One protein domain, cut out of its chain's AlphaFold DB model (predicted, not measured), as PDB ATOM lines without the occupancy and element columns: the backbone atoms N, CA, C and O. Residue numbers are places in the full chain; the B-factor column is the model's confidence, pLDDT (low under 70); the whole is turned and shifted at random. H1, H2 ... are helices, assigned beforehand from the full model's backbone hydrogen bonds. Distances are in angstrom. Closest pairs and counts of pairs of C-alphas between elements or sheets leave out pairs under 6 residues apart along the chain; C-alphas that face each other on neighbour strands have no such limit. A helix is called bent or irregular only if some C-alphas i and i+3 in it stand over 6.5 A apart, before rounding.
ATOM      1  N   SER A  13      22.955 -26.789  -6.671       96.81
ATOM      2  CA  SER A  13      22.917 -25.875  -7.824       96.81
ATOM      3  C   SER A  13      22.750 -24.411  -7.403       96.81
ATOM      4  O   SER A  13      23.353 -23.509  -7.992       96.81
ATOM      5  N   THR A  14      21.944 -24.161  -6.370       95.69
ATOM      6  CA  THR A  14      21.710 -22.819  -5.831       95.69
ATOM      7  C   THR A  14      22.945 -22.296  -5.105       95.69
ATOM      8  O   THR A  14      23.344 -21.154  -5.344       95.69
ATOM      9  N   ILE A  15      23.599 -23.131  -4.293       95.12
ATOM     10  CA  ILE A  15      24.847 -22.781  -3.601       95.12
ATOM     11  C   ILE A  15      25.943 -22.421  -4.611       95.12
ATOM     12  O   ILE A  15      26.552 -21.353  -4.511       95.12
ATOM     13  N   VAL A  16      26.144 -23.258  -5.635       96.19
ATOM     14  CA  VAL A  16      27.128 -23.027  -6.705       96.19
ATOM     15  C   VAL A  16      26.865 -21.699  -7.418       96.19
ATOM     16  O   VAL A  16      27.778 -20.888  -7.592       96.19
ATOM     17  N   LYS A  17      25.607 -21.429  -7.797       95.56
ATOM     18  CA  LYS A  17      25.224 -20.162  -8.441       95.56
ATOM     19  C   LYS A  17      25.487 -18.955  -7.543       95.56
ATOM     20  O   LYS A  17      25.970 -17.940  -8.041       95.56
ATOM     21  N   LYS A  18      25.204 -19.052  -6.240       94.25
ATOM     22  CA  LYS A  18      25.440 -17.962  -5.283       94.25
ATOM     23  C   LYS A  18      26.929 -17.667  -5.106       94.25
ATOM     24  O   LYS A  18      27.306 -16.501  -5.181       94.25
ATOM     25  N   PHE A  19      27.781 -18.682  -4.950       94.25
ATOM     26  CA  PHE A  19      29.233 -18.464  -4.881       94.25
ATOM     27  C   PHE A  19      29.799 -17.879  -6.173       94.25
ATOM     28  O   PHE A  19      30.637 -16.979  -6.118       94.25
ATOM     29  N   LYS A  20      29.316 -18.336  -7.334       93.81
ATOM     30  CA  LYS A  20      29.702 -17.752  -8.621       93.81
ATOM     31  C   LYS A  20      29.310 -16.276  -8.706       93.81
ATOM     32  O   LYS A  20      30.154 -15.450  -9.022       93.81
ATOM     33  N   LEU A  21      28.069 -15.940  -8.353       93.31
ATOM     34  CA  LEU A  21      27.594 -14.557  -8.348       93.31
ATOM     35  C   LEU A  21      28.408 -13.676  -7.395       93.31
ATOM     36  O   LEU A  21      28.792 -12.572  -7.767       93.31
ATOM     37  N   LEU A  22      28.687 -14.171  -6.184       92.12
ATOM     38  CA  LEU A  22      29.542 -13.481  -5.220       92.12
ATOM     39  C   LEU A  22      30.913 -13.198  -5.832       92.12
ATOM     40  O   LEU A  22      31.351 -12.054  -5.808       92.12
ATOM     41  N   LYS A  23      31.549 -14.217  -6.423       92.00
ATOM     42  CA  LYS A  23      32.852 -14.095  -7.081       92.00
ATOM     43  C   LYS A  23      32.837 -13.069  -8.217       92.00
ATOM     44  O   LYS A  23      33.741 -12.243  -8.282       92.00
ATOM     45  N   ASP A  24      31.827 -13.105  -9.081       91.44
ATOM     46  CA  ASP A  24      31.719 -12.212 -10.243       91.44
ATOM     47  C   ASP A  24      31.492 -10.741  -9.831       91.44
ATOM     48  O   ASP A  24      31.797  -9.826 -10.594       91.44
ATOM     49  N   GLN A  25      30.987 -10.504  -8.617       92.88
ATOM     50  CA  GLN A  25      30.737  -9.174  -8.050       92.88
ATOM     51  C   GLN A  25      31.816  -8.716  -7.056       92.88
ATOM     52  O   GLN A  25      31.676  -7.641  -6.469       92.88
ATOM     53  N   LEU A  26      32.865  -9.515  -6.822       92.81
ATOM     54  CA  LEU A  26      33.873  -9.220  -5.805       92.81
ATOM     55  C   LEU A  26      34.605  -7.902  -6.105       92.81
ATOM     56  O   LEU A  26      35.379  -7.793  -7.055       92.81
ATOM     57  N   THR A  27      34.423  -6.929  -5.217       94.25
ATOM     58  CA  THR A  27      35.347  -5.806  -5.018       94.25
ATOM     59  C   THR A  27      36.121  -6.011  -3.717       94.25
ATOM     60  O   THR A  27      35.748  -6.845  -2.887       94.25
ATOM     61  N   LYS A  28      37.182  -5.229  -3.489       94.62
ATOM     62  CA  LYS A  28      37.947  -5.287  -2.234       94.62
ATOM     63  C   LYS A  28      37.071  -4.980  -1.014       94.62
ATOM     64  O   LYS A  28      37.178  -5.652   0.010       94.62
ATOM     65  N   GLU A  29      36.185  -3.997  -1.127       94.44
ATOM     66  CA  GLU A  29      35.251  -3.585  -0.075       94.44
ATOM     67  C   GLU A  29      34.238  -4.692   0.221       94.44
ATOM     68  O   GLU A  29      34.028  -5.041   1.386       94.44
ATOM     69  N   LEU A  30      33.662  -5.292  -0.828       92.81
ATOM     70  CA  LEU A  30      32.726  -6.402  -0.680       92.81
ATOM     71  C   LEU A  30      33.416  -7.630  -0.070       92.81
ATOM     72  O   LEU A  30      32.862  -8.252   0.833       92.81
ATOM     73  N   ALA A  31      34.638  -7.951  -0.500       93.50
ATOM     74  CA  ALA A  31      35.419  -9.054   0.053       93.50
ATOM     75  C   ALA A  31      35.679  -8.865   1.559       93.50
ATOM     76  O   ALA A  31      35.446  -9.778   2.349       93.50
ATOM     77  N   LEU A  32      36.085  -7.660   1.979       93.56
ATOM     78  CA  LEU A  32      36.275  -7.323   3.396       93.56
ATOM     79  C   LEU A  32      34.976  -7.457   4.201       93.56
ATOM     80  O   LEU A  32      34.998  -7.959   5.326       93.56
ATOM     81  N   GLN A  33      33.849  -7.023   3.636       91.75
ATOM     82  CA  GLN A  33      32.539  -7.171   4.267       91.75
ATOM     83  C   GLN A  33      32.149  -8.649   4.410       91.75
ATOM     84  O   GLN A  33      31.687  -9.057   5.475       91.75
ATOM     85  N   LEU A  34      32.363  -9.457   3.369       90.56
ATOM     86  CA  LEU A  34      32.064 -10.889   3.376       90.56
ATOM     87  C   LEU A  34      32.920 -11.648   4.389       90.56
ATOM     88  O   LEU A  34      32.381 -12.517   5.065       90.56
ATOM     89  N   CYS A  35      34.199 -11.289   4.545       91.00
ATOM     90  CA  CYS A  35      35.058 -11.837   5.593       91.00
ATOM     91  C   CYS A  35      34.521 -11.542   6.998       91.00
ATOM     92  O   CYS A  35      34.428 -12.443   7.821       91.00
ATOM     93  N   ARG A  36      34.152 -10.284   7.279       87.56
ATOM     94  CA  ARG A  36      33.637  -9.871   8.601       87.56
ATOM     95  C   ARG A  36      32.302 -10.524   8.946       87.56
ATOM     96  O   ARG A  36      32.044 -10.801  10.109       87.56
ATOM     97  N   ASN A  37      31.476 -10.750   7.930       86.62
ATOM     98  CA  ASN A  37      30.161 -11.368   8.062       86.62
ATOM     99  C   ASN A  37      30.194 -12.872   7.776       86.62
ATOM    100  O   ASN A  37      29.142 -13.471   7.549       86.62
ATOM    101  N   ALA A  38      31.383 -13.470   7.699       83.25
ATOM    102  CA  ALA A  38      31.491 -14.877   7.388       83.25
ATOM    103  C   ALA A  38      30.869 -15.708   8.511       83.25
ATOM    104  O   ALA A  38      31.069 -15.406   9.689       83.25
ATOM    105  N   PRO A  39      30.168 -16.799   8.170       73.75
ATOM    106  CA  PRO A  39      29.637 -17.713   9.173       73.75
ATOM    107  C   PRO A  39      30.751 -18.483   9.911       73.75
ATOM    108  O   PRO A  39      30.464 -19.266  10.815       73.75
ATOM    109  N   GLY A  40      32.027 -18.303   9.542       69.50
ATOM    110  CA  GLY A  40      33.148 -19.042  10.113       69.50
ATOM    111  C   GLY A  40      33.029 -20.535   9.799       69.50
ATOM    112  O   GLY A  40      32.956 -20.937   8.637       69.50
ATOM    113  N   CYS A  41      32.928 -21.364  10.845       61.09
ATOM    114  CA  CYS A  41      32.620 -22.795  10.714       61.09
ATOM    115  C   CYS A  41      31.214 -23.078  10.157       61.09
ATOM    116  O   CYS A  41      30.965 -24.199   9.711       61.09
ATOM    117  N   GLY A  42      30.311 -22.091  10.198       69.62
ATOM    118  CA  GLY A  42      28.879 -22.288  10.003       69.62
ATOM    119  C   GLY A  42      28.525 -22.891   8.653       69.62
ATOM    120  O   GLY A  42      27.779 -23.851   8.634       69.62
ATOM    121  N   PHE A  43      29.125 -22.454   7.541       82.12
ATOM    122  CA  PHE A  43      28.720 -22.957   6.220       82.12
ATOM    123  C   PHE A  43      28.927 -24.475   6.057       82.12
ATOM    124  O   PHE A  43      28.025 -25.184   5.617       82.12
ATOM    125  N   LEU A  44      30.099 -24.998   6.438       83.75
ATOM    126  CA  LEU A  44      30.358 -26.436   6.315       83.75
ATOM    127  C   LEU A  44      29.549 -27.245   7.329       83.75
ATOM    128  O   LEU A  44      29.019 -28.294   6.979       83.75
ATOM    129  N   TYR A  45      29.394 -26.747   8.558       80.44
ATOM    130  CA  TYR A  45      28.545 -27.409   9.548       80.44
ATOM    131  C   TYR A  45      27.069 -27.385   9.183       80.44
ATOM    132  O   TYR A  45      26.381 -28.367   9.411       80.44
ATOM    133  N   GLU A  46      26.590 -26.314   8.568       86.31
ATOM    134  CA  GLU A  46      25.236 -26.244   8.040       86.31
ATOM    135  C   GLU A  46      25.028 -27.283   6.934       86.31
ATOM    136  O   GLU A  46      23.976 -27.915   6.921       86.31
ATOM    137  N   LEU A  47      26.023 -27.523   6.065       88.19
ATOM    138  CA  LEU A  47      25.974 -28.633   5.102       88.19
ATOM    139  C   LEU A  47      25.913 -29.988   5.815       88.19
ATOM    140  O   LEU A  47      25.144 -30.854   5.406       88.19
ATOM    141  N   TYR A  48      26.682 -30.192   6.885       86.62
ATOM    142  CA  TYR A  48      26.613 -31.434   7.661       86.62
ATOM    143  C   TYR A  48      25.265 -31.628   8.359       86.62
ATOM    144  O   TYR A  48      24.640 -32.672   8.174       86.62
ATOM    145  N   ASP A  49      24.786 -30.620   9.091       85.88
ATOM    146  CA  ASP A  49      23.484 -30.618   9.766       85.88
ATOM    147  C   ASP A  49      22.343 -30.892   8.776       85.88
ATOM    148  O   ASP A  49      21.399 -31.623   9.083       85.88
ATOM    149  N   ALA A  50      22.437 -30.320   7.569       89.00
ATOM    150  CA  ALA A  50      21.476 -30.510   6.486       89.00
ATOM    151  C   ALA A  50      21.648 -31.840   5.727       89.00
ATOM    152  O   ALA A  50      20.828 -32.154   4.865       89.00
ATOM    153  N   LYS A  51      22.661 -32.652   6.065       89.25
ATOM    154  CA  LYS A  51      23.011 -33.919   5.395       89.25
ATOM    155  C   LYS A  51      23.348 -33.736   3.911       89.25
ATOM    156  O   LYS A  51      22.906 -34.504   3.064       89.25
ATOM    157  N   HIS A  52      24.138 -32.713   3.617       92.19
ATOM    158  CA  HIS A  52      24.566 -32.290   2.282       92.19
ATOM    159  C   HIS A  52      26.086 -32.406   2.095       92.19
ATOM    160  O   HIS A  52      26.705 -31.638   1.360       92.19
ATOM    161  N   LEU A  53      26.717 -33.361   2.784       88.81
ATOM    162  CA  LEU A  53      28.149 -33.649   2.623       88.81
ATOM    163  C   LEU A  53      28.494 -34.302   1.281       88.81
ATOM    164  O   LEU A  53      29.663 -34.503   0.994       88.81
ATOM    165  N   ASP A  54      27.502 -34.661   0.479       91.38
ATOM    166  CA  ASP A  54      27.649 -35.182  -0.875       91.38
ATOM    167  C   ASP A  54      27.699 -34.076  -1.945       91.38
ATOM    168  O   ASP A  54      28.030 -34.370  -3.091       91.38
ATOM    169  N   TYR A  55      27.434 -32.812  -1.586       94.75
ATOM    170  CA  TYR A  55      27.408 -31.667  -2.508       94.75
ATOM    171  C   TYR A  55      28.815 -31.209  -2.932       94.75
ATOM    172  O   TYR A  55      29.256 -30.098  -2.622       94.75
ATOM    173  N   GLU A  56      29.542 -32.060  -3.649       94.94
ATOM    174  CA  GLU A  56      30.896 -31.811  -4.151       94.94
ATOM    175  C   GLU A  56      31.054 -30.447  -4.847       94.94
ATOM    176  O   GLU A  56      32.001 -29.706  -4.572       94.94
ATOM    177  N   GLY A  57      30.105 -30.073  -5.708       95.50
ATOM    178  CA  GLY A  57      30.109 -28.805  -6.426       95.50
ATOM    179  C   GLY A  57      30.006 -27.600  -5.491       95.50
ATOM    180  O   GLY A  57      30.627 -26.564  -5.748       95.50
ATOM    181  N   ALA A  58      29.292 -27.725  -4.366       94.50
ATOM    182  CA  ALA A  58      29.248 -26.683  -3.339       94.50
ATOM    183  C   ALA A  58      30.621 -26.486  -2.675       94.50
ATOM    184  O   ALA A  58      31.060 -25.344  -2.506       94.50
ATOM    185  N   PHE A  59      31.331 -27.572  -2.357       93.69
ATOM    186  CA  PHE A  59      32.690 -27.512  -1.808       93.69
ATOM    187  C   PHE A  59      33.698 -26.944  -2.813       93.69
ATOM    188  O   PHE A  59      34.522 -26.098  -2.450       93.69
ATOM    189  N   GLN A  60      33.609 -27.351  -4.083       95.25
ATOM    190  CA  GLN A  60      34.442 -26.813  -5.159       95.25
ATOM    191  C   GLN A  60      34.227 -25.300  -5.312       95.25
ATOM    192  O   GLN A  60      35.189 -24.525  -5.303       95.25
ATOM    193  N   ALA A  61      32.967 -24.855  -5.381       94.44
ATOM    194  CA  ALA A  61      32.616 -23.443  -5.495       94.44
ATOM    195  C   ALA A  61      33.085 -22.628  -4.278       94.44
ATOM    196  O   ALA A  61      33.605 -21.522  -4.448       94.44
ATOM    197  N   TYR A  62      32.979 -23.187  -3.068       93.12
ATOM    198  CA  TYR A  62      33.507 -22.582  -1.847       93.12
ATOM    199  C   TYR A  62      35.030 -22.389  -1.911       93.12
ATOM    200  O   TYR A  62      35.514 -21.283  -1.675       93.12
ATOM    201  N   MET A  63      35.803 -23.409  -2.303       93.62
ATOM    202  CA  MET A  63      37.263 -23.281  -2.439       93.62
ATOM    203  C   MET A  63      37.665 -22.273  -3.520       93.62
ATOM    204  O   MET A  63      38.570 -21.465  -3.309       93.62
ATOM    205  N   MET A  64      36.970 -22.257  -4.660       93.00
ATOM    206  CA  MET A  64      37.183 -21.244  -5.701       93.00
ATOM    207  C   MET A  64      36.878 -19.823  -5.213       93.00
ATOM    208  O   MET A  64      37.531 -18.868  -5.636       93.00
ATOM    209  N   PHE A  65      35.887 -19.672  -4.339       93.00
ATOM    210  CA  PHE A  65      35.556 -18.398  -3.721       93.00
ATOM    211  C   PHE A  65      36.620 -17.960  -2.701       93.00
ATOM    212  O   PHE A  65      37.043 -16.804  -2.729       93.00
ATOM    213  N   LEU A  66      37.131 -18.881  -1.871       92.88
ATOM    214  CA  LEU A  66      38.252 -18.611  -0.960       92.88
ATOM    215  C   LEU A  66      39.484 -18.095  -1.707       92.88
ATOM    216  O   LEU A  66      40.070 -17.095  -1.297       92.88
ATOM    217  N   ARG A  67      39.834 -18.739  -2.824       92.56
ATOM    218  CA  ARG A  67      40.909 -18.318  -3.736       92.56
ATOM    219  C   ARG A  67      40.746 -16.868  -4.192       92.56
ATOM    220  O   ARG A  67      41.655 -16.053  -4.050       92.56
ATOM    221  N   ALA A  68      39.548 -16.519  -4.661       92.50
ATOM    222  CA  ALA A  68      39.247 -15.166  -5.119       92.50
ATOM    223  C   ALA A  68      39.374 -14.120  -3.996       92.50
ATOM    224  O   ALA A  68      39.966 -13.063  -4.210       92.50
ATOM    225  N   ILE A  69      38.881 -14.419  -2.787       92.38
ATOM    226  CA  ILE A  69      39.017 -13.507  -1.643       92.38
ATOM    227  C   ILE A  69      40.477 -13.377  -1.199       92.38
ATOM    228  O   ILE A  69      40.922 -12.266  -0.905       92.38
ATOM    229  N   ALA A  70      41.225 -14.480  -1.145       90.88
ATOM    230  CA  ALA A  70      42.597 -14.506  -0.643       90.88
ATOM    231  C   ALA A  70      43.529 -13.543  -1.395       90.88
ATOM    232  O   ALA A  70      44.484 -13.039  -0.806       90.88
ATOM    233  N   ALA A  71      43.251 -13.271  -2.672       87.62
ATOM    234  CA  ALA A  71      43.995 -12.312  -3.483       87.62
ATOM    235  C   ALA A  71      43.602 -10.839  -3.236       87.62
ATOM    236  O   ALA A  71      44.344  -9.935  -3.613       87.62
ATOM    237  N   MET A  72      42.441 -10.578  -2.626       90.62
ATOM    238  CA  MET A  72      41.854  -9.236  -2.519       90.62
ATOM    239  C   MET A  72      41.991  -8.596  -1.136       90.62
ATOM    240  O   MET A  72      42.008  -7.366  -1.029       90.62
ATOM    241  N   VAL A  73      42.060  -9.400  -0.073       91.69
ATOM    242  CA  VAL A  73      42.000  -8.904   1.312       91.69
ATOM    243  C   VAL A  73      43.274  -9.218   2.105       91.69
ATOM    244  O   VAL A  73      43.935 -10.219   1.832       91.69
ATOM    245  N   PRO A  74      43.611  -8.408   3.129       90.38
ATOM    246  CA  PRO A  74      44.701  -8.724   4.052       90.38
ATOM    247  C   PRO A  74      44.487 -10.070   4.756       90.38
ATOM    248  O   PRO A  74      43.349 -10.413   5.099       90.38
ATOM    249  N   ARG A  75      45.569 -10.799   5.056       88.62
ATOM    250  CA  ARG A  75      45.499 -12.131   5.687       88.62
ATOM    251  C   ARG A  75      44.725 -12.149   7.013       88.62
ATOM    252  O   ARG A  75      43.877 -13.030   7.157       88.62
ATOM    253  N   PRO A  76      44.874 -11.169   7.930       89.25
ATOM    254  CA  PRO A  76      44.057 -11.133   9.145       89.25
ATOM    255  C   PRO A  76      42.554 -11.042   8.861       89.25
ATOM    256  O   PRO A  76      41.754 -11.636   9.573       89.25
ATOM    257  N   SER A  77      42.164 -10.332   7.795       91.25
ATOM    258  CA  SER A  77      40.760 -10.250   7.380       91.25
ATOM    259  C   SER A  77      40.290 -11.538   6.714       91.25
ATOM    260  O   SER A  77      39.187 -11.989   6.993       91.25
ATOM    261  N   PHE A  78      41.116 -12.156   5.865       91.38
ATOM    262  CA  PHE A  78      40.815 -13.458   5.262       91.38
ATOM    263  C   PHE A  78      40.526 -14.528   6.323       91.38
ATOM    264  O   PHE A  78      39.594 -15.316   6.173       91.38
ATOM    265  N   LEU A  79      41.281 -14.511   7.427       90.06
ATOM    266  CA  LEU A  79      41.120 -15.480   8.504       90.06
ATOM    267  C   LEU A  79      39.731 -15.455   9.157       90.06
ATOM    268  O   LEU A  79      39.306 -16.500   9.639       90.06
ATOM    269  N   TYR A  80      38.985 -14.344   9.114       90.06
ATOM    270  CA  TYR A  80      37.616 -14.284   9.653       90.06
ATOM    271  C   TYR A  80      36.646 -15.280   8.999       90.06
ATOM    272  O   TYR A  80      35.644 -15.639   9.611       90.06
ATOM    273  N   ILE A  81      36.959 -15.780   7.797       88.44
ATOM    274  CA  ILE A  81      36.160 -16.814   7.124       88.44
ATOM    275  C   ILE A  81      36.256 -18.170   7.826       88.44
ATOM    276  O   ILE A  81      35.372 -19.010   7.677       88.44
ATOM    277  N   PHE A  82      37.308 -18.389   8.608       87.00
ATOM    278  CA  PHE A  82      37.598 -19.674   9.222       87.00
ATOM    279  C   PHE A  82      37.248 -19.674  10.714       87.00
ATOM    280  O   PHE A  82      37.260 -18.625  11.372       87.00
ATOM    281  N   PRO A  83      36.970 -20.857  11.289       78.31
ATOM    282  CA  PRO A  83      36.681 -20.996  12.708       78.31
ATOM    283  C   PRO A  83      37.735 -20.300  13.573       78.31
ATOM    284  O   PRO A  83      38.942 -20.468  13.374       78.31
ATOM    285  N   LYS A  84      37.265 -19.513  14.550       80.12
ATOM    286  CA  LYS A  84      38.101 -18.800  15.538       80.12
ATOM    287  C   LYS A  84      39.131 -17.850  14.912       80.12
ATOM    288  O   LYS A  84      40.075 -17.456  15.589       80.12
ATOM    289  N   SER A  85      38.978 -17.518  13.627       84.62
ATOM    290  CA  SER A  85      39.959 -16.735  12.871       84.62
ATOM    291  C   SER A  85      41.376 -17.315  12.944       84.62
ATOM    292  O   SER A  85      42.366 -16.588  12.977       84.62
ATOM    293  N   CYS A  86      41.471 -18.646  13.025       82.62
ATOM    294  CA  CYS A  86      42.712 -19.353  13.304       82.62
ATOM    295  C   CYS A  86      43.282 -19.993  12.035       82.62
ATOM    296  O   CYS A  86      42.599 -20.749  11.343       82.62
ATOM    297  N   ALA A  87      44.568 -19.762  11.778       83.62
ATOM    298  CA  ALA A  87      45.252 -20.311  10.613       83.62
ATOM    299  C   ALA A  87      45.335 -21.851  10.622       83.62
ATOM    300  O   ALA A  87      45.180 -22.490   9.584       83.62
ATOM    301  N   GLY A  88      45.488 -22.460  11.804       80.00
ATOM    302  CA  GLY A  88      45.388 -23.912  11.956       80.00
ATOM    303  C   GLY A  88      43.989 -24.431  11.610       80.00
ATOM    304  O   GLY A  88      43.862 -25.391  10.858       80.00
ATOM    305  N   CYS A  89      42.929 -23.767  12.086       80.69
ATOM    306  CA  CYS A  89      41.549 -24.138  11.749       80.69
ATOM    307  C   CYS A  89      41.263 -24.007  10.248       80.69
ATOM    308  O   CYS A  89      40.583 -24.864   9.692       80.69
ATOM    309  N   ALA A  90      41.821 -22.992   9.585       86.94
ATOM    310  CA  ALA A  90      41.706 -22.831   8.139       86.94
ATOM    311  C   ALA A  90      42.296 -24.026   7.370       86.94
ATOM    312  O   ALA A  90      41.646 -24.576   6.480       86.94
ATOM    313  N   MET A  91      43.484 -24.491   7.770       86.94
ATOM    314  CA  MET A  91      44.117 -25.679   7.186       86.94
ATOM    315  C   MET A  91      43.296 -26.941   7.413       86.94
ATOM    316  O   MET A  91      43.030 -27.692   6.477       86.94
ATOM    317  N   LEU A  92      42.855 -27.157   8.652       82.38
ATOM    318  CA  LEU A  92      42.029 -28.308   9.005       82.38
ATOM    319  C   LEU A  92      40.724 -28.332   8.214       82.38
ATOM    320  O   LEU A  92      40.291 -29.402   7.794       82.38
ATOM    321  N   GLN A  93      40.123 -27.170   7.977       86.69
ATOM    322  CA  GLN A  93      38.912 -27.059   7.185       86.69
ATOM    323  C   GLN A  93      39.140 -27.511   5.738       86.69
ATOM    324  O   GLN A  93      38.418 -28.382   5.259       86.69
ATOM    325  N   ILE A  94      40.176 -26.998   5.066       89.81
ATOM    326  CA  ILE A  94      40.504 -27.379   3.681       89.81
ATOM    327  C   ILE A  94      40.836 -28.876   3.587       89.81
ATOM    328  O   ILE A  94      40.331 -29.577   2.711       89.81
ATOM    329  N   LEU A  95      41.633 -29.402   4.523       87.75
ATOM    330  CA  LEU A  95      41.979 -30.826   4.559       87.75
ATOM    331  C   LEU A  95      40.758 -31.721   4.827       87.75
ATOM    332  O   LEU A  95      40.694 -32.833   4.306       87.75
ATOM    333  N   SER A  96      39.777 -31.246   5.599       84.88
ATOM    334  CA  SER A  96      38.523 -31.977   5.839       84.88
ATOM    335  C   SER A  96      37.676 -32.068   4.572       84.88
ATOM    336  O   SER A  96      37.145 -33.137   4.280       84.88
ATOM    337  N   ILE A  97      37.623 -30.995   3.771       89.25
ATOM    338  CA  ILE A  97      36.974 -31.020   2.450       89.25
ATOM    339  C   ILE A  97      37.615 -32.096   1.568       89.25
ATOM    340  O   ILE A  97      36.901 -32.899   0.977       89.25
ATOM    341  N   LEU A  98      38.948 -32.182   1.532       90.31
ATOM    342  CA  LEU A  98      39.651 -33.210   0.754       90.31
ATOM    343  C   LEU A  98      39.419 -34.636   1.255       90.31
ATOM    344  O   LEU A  98      39.422 -35.577   0.466       90.31
ATOM    345  N   CYS A  99      39.224 -34.815   2.562       86.44
ATOM    346  CA  CYS A  99      38.874 -36.122   3.113       86.44
ATOM    347  C   CYS A  99      37.496 -36.595   2.645       86.44
ATOM    348  O   CYS A  99      37.306 -37.802   2.472       86.44
ATOM    349  N   LEU A 100      36.557 -35.658   2.488       85.81
ATOM    350  CA  LEU A 100      35.199 -35.910   2.008       85.81
ATOM    351  C   LEU A 100      35.166 -36.081   0.484       85.81
ATOM    352  O   LEU A 100      34.578 -37.039  -0.008       85.81
ATOM    353  N   HIS A 101      35.868 -35.211  -0.247       91.44
ATOM    354  CA  HIS A 101      35.896 -35.171  -1.710       91.44
ATOM    355  C   HIS A 101      37.338 -35.205  -2.244       91.44
ATOM    356  O   HIS A 101      37.883 -34.167  -2.632       91.44
ATOM    357  N   PRO A 102      37.973 -36.391  -2.322       91.06
ATOM    358  CA  PRO A 102      39.344 -36.523  -2.821       91.06
ATOM    359  C   PRO A 102      39.544 -36.022  -4.256       91.06
ATOM    360  O   PRO A 102      40.651 -35.653  -4.630       91.06
ATOM    361  N   VAL A 103      38.482 -35.983  -5.065       92.56
ATOM    362  CA  VAL A 103      38.527 -35.460  -6.439       92.56
ATOM    363  C   VAL A 103      38.902 -33.973  -6.499       92.56
ATOM    364  O   VAL A 103      39.478 -33.536  -7.491       92.56
ATOM    365  N   LEU A 104      38.679 -33.220  -5.415       93.56
ATOM    366  CA  LEU A 104      38.985 -31.789  -5.321       93.56
ATOM    367  C   LEU A 104      40.447 -31.490  -4.936       93.56
ATOM    368  O   LEU A 104      40.793 -30.367  -4.558       93.56
ATOM    369  N   GLU A 105      41.326 -32.492  -4.992       92.44
ATOM    370  CA  GLU A 105      42.746 -32.368  -4.651       92.44
ATOM    371  C   GLU A 105      43.454 -31.268  -5.455       92.44
ATOM    372  O   GLU A 105      44.251 -30.507  -4.903       92.44
ATOM    373  N   ASN A 106      43.128 -31.134  -6.744       90.88
ATOM    374  CA  ASN A 106      43.710 -30.097  -7.593       90.88
ATOM    375  C   ASN A 106      43.259 -28.692  -7.161       90.88
ATOM    376  O   ASN A 106      44.061 -27.757  -7.151       90.88
ATOM    377  N   GLU A 107      41.996 -28.518  -6.780       92.19
ATOM    378  CA  GLU A 107      41.461 -27.255  -6.279       92.19
ATOM    379  C   GLU A 107      42.109 -26.842  -4.964       92.19
ATOM    380  O   GLU A 107      42.474 -25.672  -4.814       92.19
ATOM    381  N   ALA A 108      42.297 -27.784  -4.042       92.19
ATOM    382  CA  ALA A 108      42.990 -27.510  -2.791       92.19
ATOM    383  C   ALA A 108      44.470 -27.184  -3.017       92.19
ATOM    384  O   ALA A 108      44.973 -26.238  -2.418       92.19
ATOM    385  N   ASN A 109      45.153 -27.898  -3.919       91.56
ATOM    386  CA  ASN A 109      46.523 -27.570  -4.311       91.56
ATOM    387  C   ASN A 109      46.620 -26.138  -4.846       91.56
ATOM    388  O   ASN A 109      47.430 -25.353  -4.367       91.56
ATOM    389  N   ASN A 110      45.733 -25.763  -5.770       91.06
ATOM    390  CA  ASN A 110      45.692 -24.402  -6.304       91.06
ATOM    391  C   ASN A 110      45.426 -23.354  -5.213       91.06
ATOM    392  O   ASN A 110      46.039 -22.289  -5.225       91.06
ATOM    393  N   LEU A 111      44.539 -23.653  -4.257       92.69
ATOM    394  CA  LEU A 111      44.296 -22.782  -3.110       92.69
ATOM    395  C   LEU A 111      45.555 -22.626  -2.243       92.69
ATOM    396  O   LEU A 111      45.893 -21.502  -1.882       92.69
ATOM    397  N   PHE A 112      46.284 -23.702  -1.943       91.88
ATOM    398  CA  PHE A 112      47.525 -23.610  -1.166       91.88
ATOM    399  C   PHE A 112      48.627 -22.845  -1.894       91.88
ATOM    400  O   PHE A 112      49.251 -21.979  -1.280       91.88
ATOM    401  N   CYS A 113      48.815 -23.087  -3.194       90.25
ATOM    402  CA  CYS A 113      49.748 -22.321  -4.018       90.25
ATOM    403  C   CYS A 113      49.446 -20.815  -3.956       90.25
ATOM    404  O   CYS A 113      50.358 -20.009  -3.791       90.25
ATOM    405  N   GLU A 114      48.174 -20.416  -4.025       90.69
ATOM    406  CA  GLU A 114      47.773 -19.005  -3.938       90.69
ATOM    407  C   GLU A 114      47.909 -18.412  -2.529       90.69
ATOM    408  O   GLU A 114      48.261 -17.241  -2.369       90.69
ATOM    409  N   LEU A 115      47.649 -19.203  -1.488       91.50
ATOM    410  CA  LEU A 115      47.807 -18.760  -0.103       91.50
ATOM    411  C   LEU A 115      49.281 -18.558   0.267       91.50
ATOM    412  O   LEU A 115      49.616 -17.573   0.929       91.50
ATOM    413  N   LEU A 116      50.157 -19.454  -0.186       91.38
ATOM    414  CA  LEU A 116      51.590 -19.437   0.115       91.38
ATOM    415  C   LEU A 116      52.427 -18.664  -0.911       91.38
ATOM    416  O   LEU A 116      53.610 -18.449  -0.668       91.38
ATOM    417  N   PHE A 117      51.842 -18.254  -2.040       90.38
ATOM    418  CA  PHE A 117      52.582 -17.782  -3.221       90.38
ATOM    419  C   PHE A 117      53.608 -18.816  -3.737       90.38
ATOM    420  O   PHE A 117      54.623 -18.464  -4.338       90.38
ATOM    421  N   ASP A 118      53.324 -20.104  -3.529       89.62
ATOM    422  CA  ASP A 118      54.164 -21.226  -3.946       89.62
ATOM    423  C   ASP A 118      53.776 -21.706  -5.350       89.62
ATOM    424  O   ASP A 118      53.045 -22.677  -5.540       89.62
ATOM    425  N   THR A 119      54.242 -20.976  -6.362       82.50
ATOM    426  CA  THR A 119      53.923 -21.260  -7.775       82.50
ATOM    427  C   THR A 119      54.619 -22.500  -8.336       82.50
ATOM    428  O   THR A 119      54.220 -22.993  -9.390       82.50
ATOM    429  N   ARG A 120      55.664 -22.992  -7.659       83.12
ATOM    430  CA  ARG A 120      56.487 -24.122  -8.109       83.12
ATOM    431  C   ARG A 120      56.186 -25.417  -7.353       83.12
ATOM    432  O   ARG A 120      56.603 -26.474  -7.812       83.12
ATOM    433  N   GLY A 121      55.424 -25.342  -6.259       83.81
ATOM    434  CA  GLY A 121      55.175 -26.482  -5.379       83.81
ATOM    435  C   GLY A 121      56.411 -26.850  -4.560       83.81
ATOM    436  O   GLY A 121      56.612 -28.023  -4.253       83.81
ATOM    437  N   ASP A 122      57.259 -25.861  -4.258       86.88
ATOM    438  CA  ASP A 122      58.503 -26.051  -3.514       86.88
ATOM    439  C   ASP A 122      58.220 -26.274  -2.016       86.88
ATOM    440  O   ASP A 122      59.002 -26.928  -1.340       86.88
ATOM    441  N   ILE A 123      57.103 -25.764  -1.480       86.44
ATOM    442  CA  ILE A 123      56.715 -25.900  -0.066       86.44
ATOM    443  C   ILE A 123      55.797 -27.100   0.140       86.44
ATOM    444  O   ILE A 123      56.009 -27.895   1.059       86.44
ATOM    445  N   LEU A 124      54.745 -27.183  -0.673       85.25
ATOM    446  CA  LEU A 124      53.743 -28.239  -0.614       85.25
ATOM    447  C   LEU A 124      53.432 -28.711  -2.022       85.25
ATOM    448  O   LEU A 124      52.890 -27.958  -2.832       85.25
ATOM    449  N   ASN A 125      53.706 -29.984  -2.282       84.50
ATOM    450  CA  ASN A 125      53.220 -30.623  -3.490       84.50
ATOM    451  C   ASN A 125      51.859 -31.295  -3.246       84.50
ATOM    452  O   ASN A 125      51.362 -31.445  -2.123       84.50
ATOM    453  N   ARG A 126      51.255 -31.733  -4.347       84.06
ATOM    454  CA  ARG A 126      49.934 -32.357  -4.358       84.06
ATOM    455  C   ARG A 126      49.861 -33.625  -3.487       84.06
ATOM    456  O   ARG A 126      48.876 -33.844  -2.780       84.06
ATOM    457  N   ASP A 127      50.913 -34.442  -3.503       85.94
ATOM    458  CA  ASP A 127      50.969 -35.684  -2.735       85.94
ATOM    459  C   ASP A 127      51.108 -35.412  -1.228       85.94
ATOM    460  O   ASP A 127      50.478 -36.114  -0.434       85.94
ATOM    461  N   ASP A 128      51.828 -34.357  -0.829       84.94
ATOM    462  CA  ASP A 128      51.916 -33.910   0.569       84.94
ATOM    463  C   ASP A 128      50.534 -33.520   1.103       84.94
ATOM    464  O   ASP A 128      50.139 -33.922   2.198       84.94
ATOM    465  N   ILE A 129      49.760 -32.777   0.306       87.19
ATOM    466  CA  ILE A 129      48.396 -32.361   0.654       87.19
ATOM    467  C   ILE A 129      47.488 -33.578   0.847       87.19
ATOM    468  O   ILE A 129      46.754 -33.659   1.841       87.19
ATOM    469  N   ARG A 130      47.571 -34.562  -0.056       87.19
ATOM    470  CA  ARG A 130      46.825 -35.819   0.075       87.19
ATOM    471  C   ARG A 130      47.216 -36.571   1.348       87.19
ATOM    472  O   ARG A 130      46.342 -37.028   2.089       87.19
ATOM    473  N   GLN A 131      48.515 -36.688   1.628       85.44
ATOM    474  CA  GLN A 131      49.010 -37.353   2.833       85.44
ATOM    475  C   GLN A 131      48.556 -36.632   4.105       85.44
ATOM    476  O   GLN A 131      48.071 -37.293   5.025       85.44
ATOM    477  N   MET A 132      48.615 -35.295   4.135       85.56
ATOM    478  CA  MET A 132      48.079 -34.487   5.233       85.56
ATOM    479  C   MET A 132      46.611 -34.805   5.484       85.56
ATOM    480  O   MET A 132      46.253 -35.154   6.607       85.56
ATOM    481  N   ALA A 133      45.768 -34.755   4.450       85.75
ATOM    482  CA  ALA A 133      44.344 -35.055   4.579       85.75
ATOM    483  C   ALA A 133      44.120 -36.468   5.158       85.75
ATOM    484  O   ALA A 133      43.382 -36.649   6.128       85.75
ATOM    485  N   MET A 134      44.839 -37.478   4.662       81.81
ATOM    486  CA  MET A 134      44.749 -38.843   5.193       81.81
ATOM    487  C   MET A 134      45.190 -38.963   6.658       81.81
ATOM    488  O   MET A 134      44.550 -39.681   7.434       81.81
ATOM    489  N   MET A 135      46.277 -38.293   7.047       78.81
ATOM    490  CA  MET A 135      46.759 -38.271   8.433       78.81
ATOM    491  C   MET A 135      45.736 -37.622   9.360       78.81
ATOM    492  O   MET A 135      45.450 -38.165  10.429       78.81
ATOM    493  N   MET A 136      45.131 -36.518   8.915       74.75
ATOM    494  CA  MET A 136      44.049 -35.857   9.631       74.75
ATOM    495  C   MET A 136      42.875 -36.813   9.838       74.75
ATOM    496  O   MET A 136      42.505 -37.087  10.977       74.75
ATOM    497  N   ARG A 137      42.357 -37.429   8.767       73.19
ATOM    498  CA  ARG A 137      41.253 -38.401   8.849       73.19
ATOM    499  C   ARG A 137      41.512 -39.513   9.866       73.19
ATOM    500  O   ARG A 137      40.603 -39.902  10.594       73.19
ATOM    501  N   ARG A 138      42.739 -40.043   9.929       70.56
ATOM    502  CA  ARG A 138      43.108 -41.100  10.889       70.56
ATOM    503  C   ARG A 138      43.046 -40.620  12.332       70.56
ATOM    504  O   ARG A 138      42.541 -41.357  13.172       70.56
ATOM    505  N   ALA A 139      43.504 -39.402  12.605       63.69
ATOM    506  CA  ALA A 139      43.440 -38.832  13.943       63.69
ATOM    507  C   ALA A 139      41.996 -38.564  14.415       63.69
ATOM    508  O   ALA A 139      41.751 -38.506  15.617       63.69
ATOM    509  N   TYR A 140      41.034 -38.464  13.487       60.00
ATOM    510  CA  TYR A 140      39.617 -38.237  13.802       60.00
ATOM    511  C   TYR A 140      38.711 -39.450  13.700       60.00
ATOM    512  O   TYR A 140      37.568 -39.362  14.135       60.00
ATOM    513  N   LYS A 141      39.195 -40.595  13.211       50.78
ATOM    514  CA  LYS A 141      38.397 -41.822  13.015       50.78
ATOM    515  C   LYS A 141      37.783 -42.406  14.314       50.78
ATOM    516  O   LYS A 141      37.207 -43.485  14.278       50.78
ATOM    517  N   GLY A 142      37.901 -41.720  15.454       50.12
ATOM    518  CA  GLY A 142      37.256 -42.048  16.728       50.12
ATOM    519  C   GLY A 142      36.210 -41.036  17.220       50.12
ATOM    520  O   GLY A 142      35.719 -41.204  18.330       50.12
ATOM    521  N   ARG A 143      35.879 -39.982  16.458       56.75
ATOM    522  CA  ARG A 143      34.799 -39.032  16.784       56.75
ATOM    523  C   ARG A 143      33.719 -39.118  15.702       56.75
ATOM    524  O   ARG A 143      34.051 -39.228  14.529       56.75
ATOM    525  N   GLU A 144      32.445 -39.081  16.086       62.06
ATOM    526  CA  GLU A 144      31.308 -39.123  15.145       62.06
ATOM    527  C   GLU A 144      31.204 -37.863  14.257       62.06
ATOM    528  O   GLU A 144      30.438 -37.846  13.299       62.06
ATOM    529  N   ASP A 145      31.987 -36.818  14.549       66.62
ATOM    530  CA  ASP A 145      31.992 -35.539  13.831       66.62
ATOM    531  C   ASP A 145      32.921 -35.581  12.591       66.62
ATOM    532  O   ASP A 145      34.122 -35.849  12.740       66.62
ATOM    533  N   PRO A 146      32.414 -35.300  11.372       64.56
ATOM    534  CA  PRO A 146      33.228 -35.240  10.156       64.56
ATOM    535  C   PRO A 146      34.163 -34.025  10.111       64.56
ATOM    536  O   PRO A 146      35.104 -34.008   9.312       64.56
ATOM    537  N   PHE A 147      33.920 -33.013  10.945       71.44
ATOM    538  CA  PHE A 147      34.661 -31.768  10.957       71.44
ATOM    539  C   PHE A 147      35.381 -31.586  12.277       71.44
ATOM    540  O   PHE A 147      34.830 -31.231  13.312       71.44
ATOM    541  N   PRO A 148      36.685 -31.762  12.282       56.88
ATOM    542  CA  PRO A 148      37.381 -31.751  13.535       56.88
ATOM    543  C   PRO A 148      37.573 -30.368  14.142       56.88
ATOM    544  O   PRO A 148      37.722 -30.281  15.358       56.88
ATOM    545  N   TYR A 149      37.606 -29.315  13.314       58.75
ATOM    546  CA  TYR A 149      38.062 -27.945  13.601       58.75
ATOM    547  C   TYR A 149      37.153 -27.110  14.526       58.75
ATOM    548  O   TYR A 149      37.476 -25.947  14.783       58.75
ATOM    549  N   ILE A 150      36.046 -27.668  15.041       53.56
ATOM    550  CA  ILE A 150      35.198 -27.004  16.056       53.56
ATOM    551  C   ILE A 150      35.763 -27.100  17.477       53.56
ATOM    552  O   ILE A 150      35.539 -26.189  18.286       53.56
ATOM    553  N   GLY A 151      36.583 -28.114  17.775       54.22
ATOM    554  CA  GLY A 151      37.409 -28.121  18.990       54.22
ATOM    555  C   GLY A 151      38.342 -26.903  19.046       54.22
ATOM    556  O   GLY A 151      38.561 -26.219  18.040       54.22
ATOM    557  N   TYR A 152      38.885 -26.532  20.211       53.22
ATOM    558  CA  TYR A 152      40.039 -25.627  20.181       53.22
ATOM    559  C   TYR A 152      41.143 -26.316  19.384       53.22
ATOM    560  O   TYR A 152      41.385 -27.504  19.550       53.22
ATOM    561  N   CYS A 153      41.851 -25.574  18.531       53.97
ATOM    562  CA  CYS A 153      43.061 -26.085  17.884       53.97
ATOM    563  C   CYS A 153      44.133 -26.545  18.889       53.97
ATOM    564  O   CYS A 153      45.078 -27.243  18.530       53.97
ATOM    565  N   LEU A 154      43.949 -26.173  20.159       48.84
ATOM    566  CA  LEU A 154      44.703 -26.600  21.328       48.84
ATOM    567  C   LEU A 154      44.262 -27.975  21.881       48.84
ATOM    568  O   LEU A 154      45.052 -28.596  22.579       48.84
ATOM    569  N   ASP A 155      43.055 -28.456  21.556       50.09
ATOM    570  CA  ASP A 155      42.480 -29.722  22.053       50.09
ATOM    571  C   ASP A 155      42.903 -30.945  21.223       50.09
ATOM    572  O   ASP A 155      42.530 -32.081  21.530       50.09
ATOM    573  N   TYR A 156      43.635 -30.730  20.131       58.06
ATOM    574  CA  TYR A 156      44.156 -31.824  19.323       58.06
ATOM    575  C   TYR A 156      45.398 -32.424  19.950       58.06
ATOM    576  O   TYR A 156      46.215 -31.720  20.546       58.06
ATOM    577  N   ASP A 157      45.566 -33.729  19.752       58.03
ATOM    578  CA  ASP A 157      46.799 -34.405  20.117       58.03
ATOM    579  C   ASP A 157      47.955 -33.851  19.274       58.03
ATOM    580  O   ASP A 157      48.199 -34.278  18.143       58.03
ATOM    581  N   ARG A 158      48.676 -32.882  19.845       57.56
ATOM    582  CA  ARG A 158      49.879 -32.262  19.272       57.56
ATOM    583  C   ARG A 158      51.025 -33.253  19.073       57.56
ATOM    584  O   ARG A 158      52.042 -32.888  18.490       57.56
ATOM    585  N   LYS A 159      50.890 -34.502  19.529       58.75
ATOM    586  CA  LYS A 159      51.815 -35.584  19.174       58.75
ATOM    587  C   LYS A 159      51.583 -36.095  17.751       58.75
ATOM    588  O   LYS A 159      52.447 -36.775  17.205       58.75
ATOM    589  N   SER A 160      50.452 -35.763  17.123       68.81
ATOM    590  CA  SER A 160      50.202 -36.098  15.724       68.81
ATOM    591  C   SER A 160      50.963 -35.157  14.790       68.81
ATOM    592  O   SER A 160      50.655 -33.972  14.658       68.81
ATOM    593  N   GLN A 161      51.933 -35.719  14.072       71.19
ATOM    594  CA  GLN A 161      52.750 -35.009  13.089       71.19
ATOM    595  C   GLN A 161      51.912 -34.292  12.012       71.19
ATOM    596  O   GLN A 161      52.269 -33.194  11.589       71.19
ATOM    597  N   GLY A 162      50.774 -34.871  11.605       73.50
ATOM    598  CA  GLY A 162      49.905 -34.289  10.572       73.50
ATOM    599  C   GLY A 162      49.260 -32.973  11.011       73.50
ATOM    600  O   GLY A 162      49.177 -32.029  10.228       73.50
ATOM    601  N   PHE A 163      48.890 -32.870  12.288       73.75
ATOM    602  CA  PHE A 163      48.346 -31.640  12.860       73.75
ATOM    603  C   PHE A 163      49.368 -30.529  12.962       73.75
ATOM    604  O   PHE A 163      49.067 -29.389  12.616       73.75
ATOM    605  N   ASN A 164      50.569 -30.850  13.446       75.62
ATOM    606  CA  ASN A 164      51.616 -29.847  13.568       75.62
ATOM    607  C   ASN A 164      51.981 -29.317  12.177       75.62
ATOM    608  O   ASN A 164      52.170 -28.113  12.018       75.62
ATOM    609  N   MET A 165      52.011 -30.191  11.163       79.62
ATOM    610  CA  MET A 165      52.246 -29.781   9.781       79.62
ATOM    611  C   MET A 165      51.134 -28.856   9.280       79.62
ATOM    612  O   MET A 165      51.429 -27.753   8.827       79.62
ATOM    613  N   ALA A 166      49.863 -29.229   9.463       80.88
ATOM    614  CA  ALA A 166      48.735 -28.354   9.143       80.88
ATOM    615  C   ALA A 166      48.834 -27.002   9.873       80.88
ATOM    616  O   ALA A 166      48.609 -25.957   9.276       80.88
ATOM    617  N   TYR A 167      49.231 -26.984  11.145       81.25
ATOM    618  CA  TYR A 167      49.404 -25.742  11.894       81.25
ATOM    619  C   TYR A 167      50.531 -24.865  11.332       81.25
ATOM    620  O   TYR A 167      50.316 -23.672  11.131       81.25
ATOM    621  N   VAL A 168      51.703 -25.438  11.035       84.56
ATOM    622  CA  VAL A 168      52.841 -24.706  10.453       84.56
ATOM    623  C   VAL A 168      52.472 -24.091   9.109       84.56
ATOM    624  O   VAL A 168      52.694 -22.898   8.918       84.56
ATOM    625  N   ILE A 169      51.845 -24.856   8.214       88.06
ATOM    626  CA  ILE A 169      51.390 -24.329   6.920       88.06
ATOM    627  C   ILE A 169      50.385 -23.188   7.118       88.06
ATOM    628  O   ILE A 169      50.477 -22.160   6.447       88.06
ATOM    629  N   GLY A 170      49.482 -23.331   8.093       88.56
ATOM    630  CA  GLY A 170      48.587 -22.265   8.536       88.56
ATOM    631  C   GLY A 170      49.343 -20.987   8.894       88.56
ATOM    632  O   GLY A 170      49.072 -19.911   8.357       88.56
ATOM    633  N   VAL A 171      50.322 -21.109   9.791       87.56
ATOM    634  CA  VAL A 171      51.153 -19.986  10.243       87.56
ATOM    635  C   VAL A 171      51.837 -19.302   9.058       87.56
ATOM    636  O   VAL A 171      51.747 -18.078   8.962       87.56
ATOM    637  N   LEU A 172      52.426 -20.065   8.131       90.44
ATOM    638  CA  LEU A 172      53.122 -19.528   6.957       90.44
ATOM    639  C   LEU A 172      52.232 -18.591   6.125       90.44
ATOM    640  O   LEU A 172      52.593 -17.430   5.934       90.44
ATOM    641  N   PHE A 173      51.049 -19.030   5.678       89.88
ATOM    642  CA  PHE A 173      50.200 -18.161   4.845       89.88
ATOM    643  C   PHE A 173      49.518 -17.037   5.635       89.88
ATOM    644  O   PHE A 173      49.067 -16.053   5.045       89.88
ATOM    645  N   SER A 174      49.402 -17.167   6.962       88.50
ATOM    646  CA  SER A 174      48.810 -16.125   7.812       88.50
ATOM    647  C   SER A 174      49.747 -14.947   8.085       88.50
ATOM    648  O   SER A 174      49.306 -13.923   8.606       88.50
ATOM    649  N   PHE A 175      51.028 -15.081   7.737       87.56
ATOM    650  CA  PHE A 175      52.047 -14.063   7.946       87.56
ATOM    651  C   PHE A 175      52.313 -13.277   6.662       87.56
ATOM    652  O   PHE A 175      52.962 -13.767   5.736       87.56
ATOM    653  N   ASP A 176      51.895 -12.010   6.647       85.56
ATOM    654  CA  ASP A 176      52.115 -11.111   5.508       85.56
ATOM    655  C   ASP A 176      53.608 -11.008   5.149       85.56
ATOM    656  O   ASP A 176      53.972 -11.073   3.979       85.56
ATOM    657  N   GLN A 177      54.498 -10.946   6.147       87.12
ATOM    658  CA  GLN A 177      55.948 -10.871   5.915       87.12
ATOM    659  C   GLN A 177      56.508 -12.106   5.196       87.12
ATOM    660  O   GLN A 177      57.412 -11.969   4.374       87.12
ATOM    661  N   PHE A 178      55.981 -13.297   5.491       90.56
ATOM    662  CA  PHE A 178      56.373 -14.518   4.792       90.56
ATOM    663  C   PHE A 178      55.858 -14.505   3.349       90.56
ATOM    664  O   PHE A 178      56.601 -14.818   2.425       90.56
ATOM    665  N   CYS A 179      54.616 -14.067   3.134       88.75
ATOM    666  CA  CYS A 179      54.045 -13.939   1.794       88.75
ATOM    667  C   CYS A 179      54.817 -12.934   0.919       88.75
ATOM    668  O   CYS A 179      55.072 -13.203  -0.253       88.75
ATOM    669  N   GLU A 180      55.226 -11.790   1.475       89.19
ATOM    670  CA  GLU A 180      56.063 -10.815   0.761       89.19
ATOM    671  C   GLU A 180      57.468 -11.362   0.465       89.19
ATOM    672  O   GLU A 180      58.025 -11.113  -0.611       89.19
ATOM    673  N   LEU A 181      58.031 -12.171   1.370       89.81
ATOM    674  CA  LEU A 181      59.261 -12.910   1.089       89.81
ATOM    675  C   LEU A 181      59.063 -13.892  -0.070       89.81
ATOM    676  O   LEU A 181      59.866 -13.893  -0.993       89.81
ATOM    677  N   MET A 182      57.988 -14.678  -0.076       92.06
ATOM    678  CA  MET A 182      57.714 -15.638  -1.151       92.06
ATOM    679  C   MET A 182      57.604 -14.974  -2.527       92.06
ATOM    680  O   MET A 182      58.110 -15.510  -3.510       92.06
ATOM    681  N   LYS A 183      57.014 -13.774  -2.598       89.50
ATOM    682  CA  LYS A 183      56.934 -12.983  -3.838       89.50
ATOM    683  C   LYS A 183      58.291 -12.463  -4.317       89.50
ATOM    684  O   LYS A 183      58.494 -12.328  -5.520       89.50
ATOM    685  N   SER A 184      59.192 -12.122  -3.396       89.44
ATOM    686  CA  SER A 184      60.478 -11.482  -3.710       89.44
ATOM    687  C   SER A 184      61.641 -12.470  -3.847       89.44
ATOM    688  O   SER A 184      62.550 -12.238  -4.641       89.44
ATOM    689  N   ASN A 185      61.617 -13.574  -3.101       90.12
ATOM    690  CA  ASN A 185      62.618 -14.633  -3.113       90.12
ATOM    691  C   ASN A 185      61.994 -15.977  -2.685       90.12
ATOM    692  O   ASN A 185      62.096 -16.401  -1.530       90.12
ATOM    693  N   SER A 186      61.360 -16.665  -3.640       90.69
ATOM    694  CA  SER A 186      60.649 -17.925  -3.389       90.69
ATOM    695  C   SER A 186      61.559 -19.056  -2.899       90.69
ATOM    696  O   SER A 186      61.131 -19.865  -2.083       90.69
ATOM    697  N   VAL A 187      62.822 -19.096  -3.345       90.75
ATOM    698  CA  VAL A 187      63.797 -20.122  -2.930       90.75
ATOM    699  C   VAL A 187      64.065 -20.026  -1.432       90.75
ATOM    700  O   VAL A 187      64.013 -21.025  -0.718       90.75
ATOM    701  N   LEU A 188      64.312 -18.812  -0.939       90.06
ATOM    702  CA  LEU A 188      64.548 -18.580   0.480       90.06
ATOM    703  C   LEU A 188      63.286 -18.825   1.319       90.06
ATOM    704  O   LEU A 188      63.357 -19.429   2.388       90.06
ATOM    705  N   GLY A 189      62.121 -18.390   0.834       91.56
ATOM    706  CA  GLY A 189      60.857 -18.673   1.509       91.56
ATOM    707  C   GLY A 189      60.584 -20.178   1.636       91.56
ATOM    708  O   GLY A 189      60.216 -20.639   2.719       91.56
ATOM    709  N   ALA A 190      60.873 -20.965   0.594       91.06
ATOM    710  CA  ALA A 190      60.779 -22.424   0.644       91.06
ATOM    711  C   ALA A 190      61.757 -23.044   1.658       91.06
ATOM    712  O   ALA A 190      61.373 -23.918   2.435       91.06
ATOM    713  N   GLN A 191      62.997 -22.546   1.735       90.00
ATOM    714  CA  GLN A 191      63.968 -22.987   2.747       90.00
ATOM    715  C   GLN A 191      63.457 -22.756   4.178       90.00
ATOM    716  O   GLN A 191      63.510 -23.678   4.995       90.00
ATOM    717  N   ILE A 192      62.907 -21.570   4.467       89.38
ATOM    718  CA  ILE A 192      62.298 -21.255   5.771       89.38
ATOM    719  C   ILE A 192      61.127 -22.192   6.061       89.38
ATOM    720  O   ILE A 192      61.032 -22.738   7.161       89.38
ATOM    721  N   ALA A 193      60.245 -22.407   5.083       90.00
ATOM    722  CA  ALA A 193      59.093 -23.283   5.247       90.00
ATOM    723  C   ALA A 193      59.517 -24.723   5.580       90.00
ATOM    724  O   ALA A 193      59.022 -25.307   6.547       90.00
ATOM    725  N   HIS A 194      60.492 -25.280   4.855       88.19
ATOM    726  CA  HIS A 194      61.042 -26.603   5.158       88.19
ATOM    727  C   HIS A 194      61.726 -26.663   6.525       88.19
ATOM    728  O   HIS A 194      61.634 -27.682   7.208       88.19
ATOM    729  N   GLU A 195      62.411 -25.599   6.943       86.69
ATOM    730  CA  GLU A 195      63.022 -25.521   8.271       86.69
ATOM    731  C   GLU A 195      61.956 -25.532   9.376       86.69
ATOM    732  O   GLU A 195      62.110 -26.239  10.376       86.69
ATOM    733  N   MET A 196      60.832 -24.837   9.183       85.62
ATOM    734  CA  MET A 196      59.700 -24.904  10.111       85.62
ATOM    735  C   MET A 196      59.094 -26.310  10.179       85.62
ATOM    736  O   MET A 196      58.860 -26.828  11.271       85.62
ATOM    737  N   VAL A 197      58.900 -26.965   9.029       81.12
ATOM    738  CA  VAL A 197      58.371 -28.339   8.955       81.12
ATOM    739  C   VAL A 197      59.346 -29.366   9.558       81.12
ATOM    740  O   VAL A 197      58.931 -30.336  10.185       81.12
ATOM    741  N   LYS A 198      60.664 -29.178   9.454       78.88
ATOM    742  CA  LYS A 198      61.637 -30.083  10.098       78.88
ATOM    743  C   LYS A 198      61.619 -29.980  11.625       78.88
ATOM    744  O   LYS A 198      61.847 -30.973  12.310       78.88
ATOM    745  N   ASN A 199      61.304 -28.803  12.159       72.38
ATOM    746  CA  ASN A 199      61.314 -28.524  13.596       72.38
ATOM    747  C   ASN A 199      59.955 -28.764  14.289       72.38
ATOM    748  O   ASN A 199      59.760 -28.345  15.435       72.38
ATOM    749  N   LEU A 200      59.027 -29.482  13.636       66.31
ATOM    750  CA  LEU A 200      57.671 -29.793  14.129       66.31
ATOM    751  C   LEU A 200      57.619 -30.475  15.508       66.31
ATOM    752  O   LEU A 200      56.560 -30.497  16.132       66.31
ATOM    753  N   ALA A 201      58.732 -31.038  15.983       52.09
ATOM    754  CA  ALA A 201      58.803 -31.765  17.246       52.09
ATOM    755  C   ALA A 201      59.030 -30.879  18.491       52.09
ATOM    756  O   ALA A 201      58.965 -31.409  19.597       52.09
ATOM    757  N   VAL A 202      59.334 -29.574  18.352       47.78
ATOM    758  CA  VAL A 202      60.107 -28.885  19.414       47.78
ATOM    759  C   VAL A 202      59.444 -27.675  20.093       47.78
ATOM    760  O   VAL A 202      59.879 -27.332  21.190       47.78
ATOM    761  N   SER A 203      58.396 -27.013  19.575       51.88
ATOM    762  CA  SER A 203      57.827 -25.891  20.358       51.88
ATOM    763  C   SER A 203      56.396 -25.442  20.053       51.88
ATOM    764  O   SER A 203      55.958 -25.396  18.903       51.88
ATOM    765  N   ASP A 204      55.735 -24.954  21.110       55.81
ATOM    766  CA  ASP A 204      54.488 -24.170  21.096       55.81
ATOM    767  C   ASP A 204      54.662 -22.750  20.507       55.81
ATOM    768  O   ASP A 204      53.746 -21.930  20.539       55.81
ATOM    769  N   ARG A 205      55.850 -22.426  19.983       68.44
ATOM    770  CA  ARG A 205      56.280 -21.071  19.613       68.44
ATOM    771  C   ARG A 205      56.519 -20.921  18.108       68.44
ATOM    772  O   ARG A 205      57.344 -20.111  17.702       68.44
ATOM    773  N   GLN A 206      55.771 -21.642  17.270       71.62
ATOM    774  CA  GLN A 206      55.952 -21.632  15.805       71.62
ATOM    775  C   GLN A 206      55.896 -20.224  15.190       71.62
ATOM    776  O   GLN A 206      56.711 -19.890  14.337       71.62
ATOM    777  N   SER A 207      55.001 -19.354  15.669       65.69
ATOM    778  CA  SER A 207      54.951 -17.954  15.224       65.69
ATOM    779  C   SER A 207      56.213 -17.169  15.609       65.69
ATOM    780  O   SER A 207      56.689 -16.352  14.828       65.69
ATOM    781  N   GLN A 208      56.784 -17.414  16.794       75.31
ATOM    782  CA  GLN A 208      58.032 -16.771  17.231       75.31
ATOM    783  C   GLN A 208      59.235 -17.322  16.459       75.31
ATOM    784  O   GLN A 208      60.111 -16.554  16.079       75.31
ATOM    785  N   GLN A 209      59.245 -18.625  16.178       80.25
ATOM    786  CA  GLN A 209      60.255 -19.260  15.339       80.25
ATOM    787  C   GLN A 209      60.231 -18.692  13.915       80.25
ATOM    788  O   GLN A 209      61.284 -18.347  13.388       80.25
ATOM    789  N   LEU A 210      59.047 -18.506  13.318       77.56
ATOM    790  CA  LEU A 210      58.927 -17.843  12.018       77.56
ATOM    791  C   LEU A 210      59.491 -16.417  12.065       77.56
ATOM    792  O   LEU A 210      60.268 -16.050  11.191       77.56
ATOM    793  N   TYR A 211      59.168 -15.628  13.096       78.50
ATOM    794  CA  TYR A 211      59.749 -14.290  13.260       78.50
ATOM    795  C   TYR A 211      61.279 -14.315  13.385       78.50
ATOM    796  O   TYR A 211      61.946 -13.496  12.760       78.50
ATOM    797  N   GLN A 212      61.839 -15.254  14.151       82.94
ATOM    798  CA  GLN A 212      63.289 -15.410  14.302       82.94
ATOM    799  C   GLN A 212      63.962 -15.763  12.973       82.94
ATOM    800  O   GLN A 212      64.964 -15.145  12.620       82.94
ATOM    801  N   LEU A 213      63.392 -16.710  12.221       80.88
ATOM    802  CA  LEU A 213      63.894 -17.080  10.899       80.88
ATOM    803  C   LEU A 213      63.811 -15.884   9.947       80.88
ATOM    804  O   LEU A 213      64.821 -15.497   9.367       80.88
ATOM    805  N   LEU A 214      62.654 -15.225   9.848       82.44
ATOM    806  CA  LEU A 214      62.490 -14.036   9.006       82.44
ATOM    807  C   LEU A 214      63.476 -12.913   9.372       82.44
ATOM    808  O   LEU A 214      63.987 -12.255   8.470       82.44
ATOM    809  N   SER A 215      63.762 -12.694  10.661       81.75
ATOM    810  CA  SER A 215      64.752 -11.701  11.111       81.75
ATOM    811  C   SER A 215      66.169 -12.086  10.691       81.75
ATOM    812  O   SER A 215      66.834 -11.309  10.010       81.75
ATOM    813  N   LYS A 216      66.591 -13.319  11.006       79.94
ATOM    814  CA  LYS A 216      67.904 -13.869  10.640       79.94
ATOM    815  C   LYS A 216      68.172 -13.742   9.139       79.94
ATOM    816  O   LYS A 216      69.268 -13.386   8.719       79.94
ATOM    817  N   TYR A 217      67.170 -14.034   8.313       71.75
ATOM    818  CA  TYR A 217      67.333 -13.985   6.864       71.75
ATOM    819  C   TYR A 217      67.244 -12.566   6.282       71.75
ATOM    820  O   TYR A 217      67.834 -12.321   5.233       71.75
ATOM    821  N   LYS A 218      66.587 -11.607   6.951       73.81
ATOM    822  CA  LYS A 218      66.657 -10.186   6.559       73.81
ATOM    823  C   LYS A 218      68.066  -9.618   6.731       73.81
ATOM    824  O   LYS A 218      68.520  -8.913   5.835       73.81
ATOM    825  N   GLU A 219      68.741  -9.963   7.825       71.75
ATOM    826  CA  GLU A 219      70.134  -9.566   8.101       71.75
ATOM    827  C   GLU A 219      71.090 -10.128   7.030       71.75
ATOM    828  O   GLU A 219      71.855  -9.391   6.416       71.75
ATOM    829  N   LEU A 220      70.937 -11.406   6.662       63.75
ATOM    830  CA  LEU A 220      71.732 -12.032   5.592       63.75
ATOM    831  C   LEU A 220      71.531 -11.393   4.200       63.75
ATOM    832  O   LEU A 220      72.432 -11.435   3.361       63.75
ATOM    833  N   ILE A 221      70.352 -10.828   3.921       65.00
ATOM    834  CA  ILE A 221      70.072 -10.125   2.658       65.00
ATOM    835  C   ILE A 221      70.614  -8.691   2.686       65.00
ATOM    836  O   ILE A 221      71.030  -8.194   1.638       65.00
ATOM    837  N   SER A 222      70.597  -8.008   3.838       61.59
ATOM    838  CA  SER A 222      71.179  -6.664   3.950       61.59
ATOM    839  C   SER A 222      72.694  -6.696   3.823       61.59
ATOM    840  O   SER A 222      73.236  -5.867   3.099       61.59
ATOM    841  N   ASP A 223      73.346  -7.691   4.427       57.12
ATOM    842  CA  ASP A 223      74.807  -7.802   4.427       57.12
ATOM    843  C   ASP A 223      75.353  -8.078   3.014       57.12
ATOM    844  O   ASP A 223      76.342  -7.483   2.595       57.12
ATOM    845  N   ASN A 224      74.631  -8.865   2.208       50.81
ATOM    846  CA  ASN A 224      74.982  -9.108   0.802       50.81
ATOM    847  C   ASN A 224      74.755  -7.903  -0.130       50.81
ATOM    848  O   ASN A 224      75.246  -7.914  -1.255       50.81
ATOM    849  N   LYS A 225      73.990  -6.884   0.287       48.03
ATOM    850  CA  LYS A 225      73.796  -5.646  -0.494       48.03
ATOM    851  C   LYS A 225      74.838  -4.573  -0.187       48.03
ATOM    852  O   LYS A 225      74.961  -3.635  -0.964       48.03
ATOM    853  N   SER A 226      75.546  -4.683   0.935       45.28
ATOM    854  CA  SER A 226      76.655  -3.795   1.307       45.28
ATOM    855  C   SER A 226      77.996  -4.183   0.676       45.28
ATOM    856  O   SER A 226      78.910  -3.364   0.685       45.28
ATOM    857  N   ASP A 227      78.091  -5.385   0.100       39.62
ATOM    858  CA  ASP A 227      79.308  -5.929  -0.521       39.62
ATOM    859  C   ASP A 227      79.305  -5.864  -2.070       39.62
ATOM    860  O   ASP A 227      80.183  -6.436  -2.722       39.62
TER     861      ASP A 227
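AT A GLANCE: This is residues 13 to 227 of the 228 residues of the protein "Hypothetical protein" of Rotaria magnacalcarata (UniProt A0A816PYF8). Three nearly parallel helices side by side, H1, H4 and H7, form a row whose H7 end packs on crossed helices H6 and H8, with H9 in the middle of the domain. H10, H11 and H12 gather on the side of H9 away from H6, and residues 219 to 227 stick out, of which 219 to 226 belong to H12. The printed part has 215 residues, with helices H1 to H12 in order along the chain and no named strand; the class is all helix. It is compact, with a radius of gyration of the C-alphas of 17.5 A and spans of 62 by 42 by 27 A.

IN THESE COORDINATES: H1, residues 13 to 24, begins at C-alpha 13 (22.917, -25.875, -7.824). H2 is residues 28 to 36, H3 42 to 49, H4 56 to 70 (21.2 A), H5 75 to 81 and H6 87 to 100 (20.5 A). H7, residues 102 to 116 (21.2 A), is irregular, with C-alphas 103 and 106 at 7.5 A. H8 is residues 126 to 140 (21.7 A), H9 161 to 174 (20.0 A), H10 176 to 184 and H11 186 to 198. H12, residues 206 to 226, spans 30.9 A and ends at C-alpha 226 (76.655, -3.795, 1.307).

HOW THE PARTS SIT: H1 and H4 touch, closest at the C-alphas of Val 16 and Ala 58, 5.4 A, the same way at a shallow tilt of 14 degrees. H2 touches H5 (Cys 35 and Ile 81, closest C-alphas, 5.3 A), while H3 touches no helix but is near H4. H4 touches H7 (closest C-alphas Arg 67 and Leu 111, 5.6 A) at a shallow tilt of 5 degrees, the same way. H6 and H7 form a helical hairpin, with closest C-alphas Leu 98 and Leu 104 at 6.3 A. H6 and H8 touch about perpendicular, at 89 degrees (closest C-alphas Leu 95 and Ala 133, 4.8 A). H9, the hub, touches H6 (closest C-alphas Ala 87 and Gly 170, 4.4 A) at a steep tilt of 59 degrees. H10 touches H11 (closest C-alphas Met 182 and Gly 189, 5.1 A), and H11 and H12 form a helical hairpin. Every O i to N i+4 pair is within hydrogen-bond range in H1, H2, H3, H4, H6, H8, H9, H10 and H11; H7 has 9 of 11, H12 15 of 17 and H5 1 of 3, beside 3 of 4 O i to N i+3 pairs.

THE WHOLE: The C-alphas of Ala 50 and Asp 227, the two farthest apart, are 63.2 A apart. The printed part has no cut. The link from H8 to H9, 20 residues, is long. The mean pLDDT of the printed part is 81.9, with 39 residues under 70, among them 148 to 160 and 220 to 227.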